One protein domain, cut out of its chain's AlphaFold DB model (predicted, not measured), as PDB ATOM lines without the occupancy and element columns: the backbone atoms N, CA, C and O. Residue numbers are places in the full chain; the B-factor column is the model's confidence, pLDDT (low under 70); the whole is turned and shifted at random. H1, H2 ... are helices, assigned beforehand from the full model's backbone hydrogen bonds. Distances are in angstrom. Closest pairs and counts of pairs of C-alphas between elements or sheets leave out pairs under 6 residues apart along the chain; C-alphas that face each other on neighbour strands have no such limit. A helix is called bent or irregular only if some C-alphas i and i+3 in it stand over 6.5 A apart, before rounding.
ATOM      1  N   ASP A  19      93.955  95.972  15.463       97.38
ATOM      2  CA  ASP A  19      93.428  95.623  16.786       97.38
ATOM      3  C   ASP A  19      91.957  96.049  16.911       97.38
ATOM      4  O   ASP A  19      91.629  97.210  17.177       97.38
ATOM      5  N   GLU A  20      91.062  95.074  16.774       96.69
ATOM      6  CA  GLU A  20      89.617  95.278  16.859       96.69
ATOM      7  C   GLU A  20      89.142  95.784  18.229       96.69
ATOM      8  O   GLU A  20      88.166  96.537  18.311       96.69
ATOM      9  N   LYS A  21      89.807  95.426  19.335       97.50
ATOM     10  CA  LYS A  21      89.418  95.936  20.662       97.50
ATOM     11  C   LYS A  21      89.742  97.419  20.765       97.50
ATOM     12  O   LYS A  21      88.893  98.202  21.202       97.50
ATOM     13  N   TYR A  22      90.938  97.806  20.330       97.50
ATOM     14  CA  TYR A  22      91.370  99.198  20.335       97.50
ATOM     15  C   TYR A  22      90.531 100.056  19.377       97.50
ATOM     16  O   TYR A  22      90.010 101.102  19.770       97.50
ATOM     17  N   LYS A  23      90.276  99.561  18.164       97.56
ATOM     18  CA  LYS A  23      89.391 100.200  17.182       97.56
ATOM     19  C   LYS A  23      87.984 100.440  17.731       97.56
ATOM     20  O   LYS A  23      87.447 101.544  17.627       97.56
ATOM     21  N   ASN A  24      87.390  99.436  18.378       97.44
ATOM     22  CA  ASN A  24      86.068  99.569  18.995       97.44
ATOM     23  C   ASN A  24      86.045 100.593  20.137       97.44
ATOM     24  O   ASN A  24      85.066 101.332  20.282       97.44
ATOM     25  N   LEU A  25      87.109 100.659  20.940       97.88
ATOM     26  CA  LEU A  25      87.253 101.673  21.983       97.88
ATOM     27  C   LEU A  25      87.278 103.085  21.381       97.88
ATOM     28  O   LEU A  25      86.490 103.936  21.805       97.88
ATOM     29  N   LEU A  26      88.120 103.319  20.371       97.81
ATOM     30  CA  LEU A  26      88.227 104.616  19.701       97.81
ATOM     31  C   LEU A  26      86.900 105.034  19.062       97.81
ATOM     32  O   LEU A  26      86.460 106.168  19.241       97.81
ATOM     33  N   ASN A  27      86.201 104.115  18.394       97.38
ATOM     34  CA  ASN A  27      84.896 104.403  17.798       97.38
ATOM     35  C   ASN A  27      83.861 104.847  18.843       97.38
ATOM     36  O   ASN A  27      83.156 105.838  18.638       97.38
ATOM     37  N   LYS A  28      83.803 104.172  19.999       97.88
ATOM     38  CA  LYS A  28      82.926 104.581  21.112       97.88
ATOM     39  C   LYS A  28      83.280 105.979  21.628       97.88
ATOM     40  O   LYS A  28      82.379 106.790  21.851       97.88
ATOM     41  N   GLN A  29      84.570 106.278  21.780       97.69
ATOM     42  CA  GLN A  29      85.043 107.598  22.207       97.69
ATOM     43  C   GLN A  29      84.684 108.685  21.187       97.69
ATOM     44  O   GLN A  29      84.140 109.719  21.566       97.69
ATOM     45  N   VAL A  30      84.901 108.438  19.893       97.12
ATOM     46  CA  VAL A  30      84.562 109.375  18.811       97.12
ATOM     47  C   VAL A  30      83.067 109.683  18.795       97.12
ATOM     48  O   VAL A  30      82.687 110.852  18.714       97.12
ATOM     49  N   ILE A  31      82.206 108.668  18.915       97.81
ATOM     50  CA  ILE A  31      80.749 108.861  18.987       97.81
ATOM     51  C   ILE A  31      80.384 109.745  20.185       97.81
ATOM     52  O   ILE A  31      79.626 110.708  20.038       97.81
ATOM     53  N   TYR A  32      80.950 109.462  21.361       98.31
ATOM     54  CA  TYR A  32      80.697 110.245  22.567       98.31
ATOM     55  C   TYR A  32      81.152 111.703  22.416       98.31
ATOM     56  O   TYR A  32      80.381 112.619  22.716       98.31
ATOM     57  N   ILE A  33      82.368 111.925  21.910       97.56
ATOM     58  CA  ILE A  33      82.940 113.259  21.688       97.56
ATOM     59  C   ILE A  33      82.083 114.042  20.693       97.56
ATOM     60  O   ILE A  33      81.736 115.189  20.962       97.56
ATOM     61  N   ARG A  34      81.669 113.425  19.578       97.31
ATOM     62  CA  ARG A  34      80.805 114.069  18.574       97.31
ATOM     63  C   ARG A  34      79.467 114.497  19.165       97.31
ATOM     64  O   ARG A  34      79.036 115.622  18.917       97.31
ATOM     65  N   LYS A  35      78.847 113.640  19.982       98.12
ATOM     66  CA  LYS A  35      77.574 113.934  20.655       98.12
ATOM     67  C   LYS A  35      77.676 115.123  21.618       98.12
ATOM     68  O   LYS A  35      76.733 115.900  21.708       98.12
ATOM     69  N   HIS A  36      78.808 115.291  22.305       98.06
ATOM     70  CA  HIS A  36      79.000 116.334  23.325       98.06
ATOM     71  C   HIS A  36      79.917 117.481  22.873       98.06
ATOM     72  O   HIS A  36      80.321 118.306  23.694       98.06
ATOM     73  N   ARG A  37      80.237 117.563  21.574       96.88
ATOM     74  CA  ARG A  37      81.248 118.483  21.021       96.88
ATOM     75  C   ARG A  37      81.048 119.931  21.459       96.88
ATOM     76  O   ARG A  37      82.001 120.605  21.835       96.88
ATOM     77  N   GLU A  38      79.800 120.389  21.466       97.31
ATOM     78  CA  GLU A  38      79.473 121.774  21.787       97.31
ATOM     79  C   GLU A  38      79.734 122.081  23.263       97.31
ATOM     80  O   GLU A  38      80.299 123.123  23.589       97.31
ATOM     81  N   GLN A  39      79.375 121.157  24.156       97.12
ATOM     82  CA  GLN A  39      79.643 121.290  25.582       97.12
ATOM     83  C   GLN A  39      81.148 121.283  25.859       97.12
ATOM     84  O   GLN A  39      81.637 122.170  26.557       97.12
ATOM     85  N   LEU A  40      81.882 120.329  25.275       96.31
ATOM     86  CA  LEU A  40      83.336 120.228  25.418       96.31
ATOM     87  C   LEU A  40      84.032 121.518  24.953       96.31
ATOM     88  O   LEU A  40      84.885 122.055  25.660       96.31
ATOM     89  N   GLN A  41      83.626 122.057  23.802       95.94
ATOM     90  CA  GLN A  41      84.217 123.265  23.235       95.94
ATOM     91  C   GLN A  41      83.831 124.525  24.023       95.94
ATOM     92  O   GLN A  41      84.705 125.240  24.512       95.94
ATOM     93  N   LYS A  42      82.528 124.804  24.160       95.00
ATOM     94  CA  LYS A  42      82.034 126.083  24.690       95.00
ATOM     95  C   LYS A  42      82.077 126.162  26.209       95.00
ATOM     96  O   LYS A  42      82.392 127.211  26.759       95.00
ATOM     97  N   LYS A  43      81.743 125.071  26.906       94.50
ATOM     98  CA  LYS A  43      81.598 125.080  28.373       94.50
ATOM     99  C   LYS A  43      82.857 124.653  29.117       94.50
ATOM    100  O   LYS A  43      82.953 124.920  30.310       94.50
ATOM    101  N   HIS A  44      83.793 123.971  28.457       94.25
ATOM    102  CA  HIS A  44      84.999 123.465  29.116       94.25
ATOM    103  C   HIS A  44      86.258 124.118  28.551       94.25
ATOM    104  O   HIS A  44      86.898 124.893  29.259       94.25
ATOM    105  N   ALA A  45      86.583 123.888  27.276       95.06
ATOM    106  CA  ALA A  45      87.825 124.389  26.686       95.06
ATOM    107  C   ALA A  45      87.901 125.927  26.675       95.06
ATOM    108  O   ALA A  45      88.851 126.500  27.207       95.06
ATOM    109  N   GLN A  46      86.876 126.604  26.140       95.06
ATOM    110  CA  GLN A  46      86.838 128.073  26.079       95.06
ATOM    111  C   GLN A  46      86.844 128.724  27.467       95.06
ATOM    112  O   GLN A  46      87.505 129.743  27.669       95.06
ATOM    113  N   VAL A  47      86.128 128.134  28.428       93.69
ATOM    114  CA  VAL A  47      86.039 128.655  29.799       93.69
ATOM    115  C   VAL A  47      87.397 128.581  30.490       93.69
ATOM    116  O   VAL A  47      87.863 129.600  30.991       93.69
ATOM    117  N   ILE A  48      88.058 127.418  30.455       93.94
ATOM    118  CA  ILE A  48      89.375 127.228  31.078       93.94
ATOM    119  C   ILE A  48      90.418 128.138  30.428       93.94
ATOM    120  O   ILE A  48      91.197 128.773  31.138       93.94
ATOM    121  N   TYR A  49      90.412 128.238  29.094       94.81
ATOM    122  CA  TYR A  49      91.302 129.146  28.376       94.81
ATOM    123  C   TYR A  49      91.125 130.584  28.863       94.81
ATOM    124  O   TYR A  49      92.073 131.182  29.366       94.81
ATOM    125  N   LYS A  50      89.889 131.104  28.802       93.56
ATOM    126  CA  LYS A  50      89.562 132.475  29.207       93.56
ATOM    127  C   LYS A  50      89.955 132.734  30.658       93.56
ATOM    128  O   LYS A  50      90.580 133.747  30.948       93.56
ATOM    129  N   GLN A  51      89.616 131.821  31.563       92.56
ATOM    130  CA  GLN A  51      89.935 131.954  32.981       92.56
ATOM    131  C   GLN A  51      91.447 132.015  33.233       92.56
ATOM    132  O   GLN A  51      91.908 132.872  33.986       92.56
ATOM    133  N   LYS A  52      92.228 131.151  32.573       91.50
ATOM    134  CA  LYS A  52      93.690 131.156  32.694       91.50
ATOM    135  C   LYS A  52      94.301 132.431  32.113       91.50
ATOM    136  O   LYS A  52      95.164 133.021  32.747       91.50
ATOM    137  N   THR A  53      93.838 132.886  30.946       91.00
ATOM    138  CA  THR A  53      94.401 134.069  30.268       91.00
ATOM    139  C   THR A  53      93.967 135.401  30.875       91.00
ATOM    140  O   THR A  53      94.651 136.401  30.700       91.00
ATOM    141  N   SER A  54      92.836 135.443  31.582       88.25
ATOM    142  CA  SER A  54      92.338 136.650  32.256       88.25
ATOM    143  C   SER A  54      92.822 136.775  33.711       88.25
ATOM    144  O   SER A  54      92.256 137.563  34.462       88.25
ATOM    145  N   ASN A  55      93.852 136.016  34.115       72.62
ATOM    146  CA  ASN A  55      94.472 136.052  35.449       72.62
ATOM    147  C   ASN A  55      93.493 135.862  36.623       72.62
ATOM    148  O   ASN A  55      93.621 136.500  37.669       72.62
ATOM    149  N   PHE A  56      92.541 134.933  36.495       75.38
ATOM    150  CA  PHE A  56      91.742 134.494  37.641       75.38
ATOM    151  C   PHE A  56      92.609 133.660  38.602       75.38
ATOM    152  O   PHE A  56      92.611 132.433  38.563       75.38
ATOM    153  N   SER A  57      93.362 134.326  39.478       66.62
ATOM    154  CA  SER A  57      94.331 133.711  40.401       66.62
ATOM    155  C   SER A  57      93.703 132.860  41.513       66.62
ATOM    156  O   SER A  57      94.385 132.032  42.110       66.62
ATOM    157  N   ASN A  58      92.400 133.012  41.766       76.00
ATOM    158  CA  ASN A  58      91.695 132.337  42.865       76.00
ATOM    159  C   ASN A  58      91.102 130.964  42.494       76.00
ATOM    160  O   ASN A  58      90.412 130.352  43.307       76.00
ATOM    161  N   ILE A  59      91.331 130.468  41.275       84.81
ATOM    162  CA  ILE A  59      90.758 129.201  40.804       84.81
ATOM    163  C   ILE A  59      91.833 128.107  40.824       84.81
ATOM    164  O   ILE A  59      92.675 128.025  39.932       84.81
ATOM    165  N   GLY A  60      91.773 127.222  41.825       85.25
ATOM    166  CA  GLY A  60      92.827 126.232  42.087       85.25
ATOM    167  C   GLY A  60      93.136 125.275  40.928       85.25
ATOM    168  O   GLY A  60      94.301 124.958  40.697       85.25
ATOM    169  N   TYR A  61      92.136 124.859  40.142       87.62
ATOM    170  CA  TYR A  61      92.368 123.941  39.016       87.62
ATOM    171  C   TYR A  61      93.122 124.580  37.841       87.62
ATOM    172  O   TYR A  61      93.648 123.857  36.998       87.62
ATOM    173  N   LEU A  62      93.221 125.914  37.777       88.25
ATOM    174  CA  LEU A  62      94.003 126.598  36.742       88.25
ATOM    175  C   LEU A  62      95.512 126.435  36.944       88.25
ATOM    176  O   LEU A  62      96.283 126.631  36.005       88.25
ATOM    177  N   ASN A  63      95.955 126.065  38.146       86.44
ATOM    178  CA  ASN A  63      97.368 125.790  38.411       86.44
ATOM    179  C   ASN A  63      97.821 124.476  37.766       86.44
ATOM    180  O   ASN A  63      98.986 124.337  37.418       86.44
ATOM    181  N   SER A  64      96.887 123.551  37.537       89.25
ATOM    182  CA  SER A  64      97.146 122.289  36.843       89.25
ATOM    183  C   SER A  64      97.085 122.415  35.319       89.25
ATOM    184  O   SER A  64      97.262 121.419  34.617       89.25
ATOM    185  N   THR A  65      96.802 123.605  34.777       91.94
ATOM    186  CA  THR A  65      96.829 123.829  33.329       91.94
ATOM    187  C   THR A  65      98.190 124.339  32.886       91.94
ATOM    188  O   THR A  65      98.878 125.055  33.612       91.94
ATOM    189  N   VAL A  66      98.532 124.040  31.638       92.81
ATOM    190  CA  VAL A  66      99.689 124.637  30.966       92.81
ATOM    191  C   VAL A  66      99.522 126.152  30.818       92.81
ATOM    192  O   VAL A  66      98.405 126.682  30.880       92.81
TER     193      VAL A  66
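This is residues 19 to 66 of the 100 residues of an uncharacterized protein of Clostridium sp. (UniProt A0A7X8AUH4). One long helix, H1, is bent near its middle into a wide V or L of two arms, and after its far arm the chain folds back so that the short helix H2 packs on that arm's last turns. Residues 19 to 47, of which 20 to 47 belong to H1, stand free. The printed part has 48 residues with two named helices, H1 then H2, and no named strand, all helix in class. It is extended, with a radius of gyration of the C-alphas of 15.3 A, and spans 45 by 20 by 12 A.

H1, residues 20 to 53, was assigned as one helix by its hydrogen bonds but is bent: C-alphas 35 and 38 are 8.1 A apart. Its arms, H1a, residues 20 to 35, and H1b, residues 38 to 53, stand about perpendicular at 78 degrees. They are close but not clearly touching, their closest C-alphas, of Ile 33 and Leu 40, being 7.9 A apart. H2, residues 60 to 64, only just touches H1b, with 3 pairs of C-alphas within 8 A, and H1b touches it with residues 48 to 52 alone; the closest C-alphas are those of Lys 52 and Leu 62, 6.1 A apart. H1a and H2 are apart. Each O i to N i+4 pair is within hydrogen-bond range in H1a, 8 of 12 in H1b and 0 of 1 in H2, where 2 of 2 O i to N i+3 pairs are.

H1a begins at C-alpha 20 (89.617, 95.278, 16.859) and is 22.5 A long. H1b is 21.1 A long and ends at C-alpha 53 (94.401, 134.069, 30.268). H2 ends at C-alpha 64 (97.146, 122.289, 36.843).

The two C-alphas farthest apart, of Glu 20 and Asn 58, are 45.3 A apart. The printed part has no cut, and the link from H1 to H2 is short. Residue 57 alone has a pLDDT under 70.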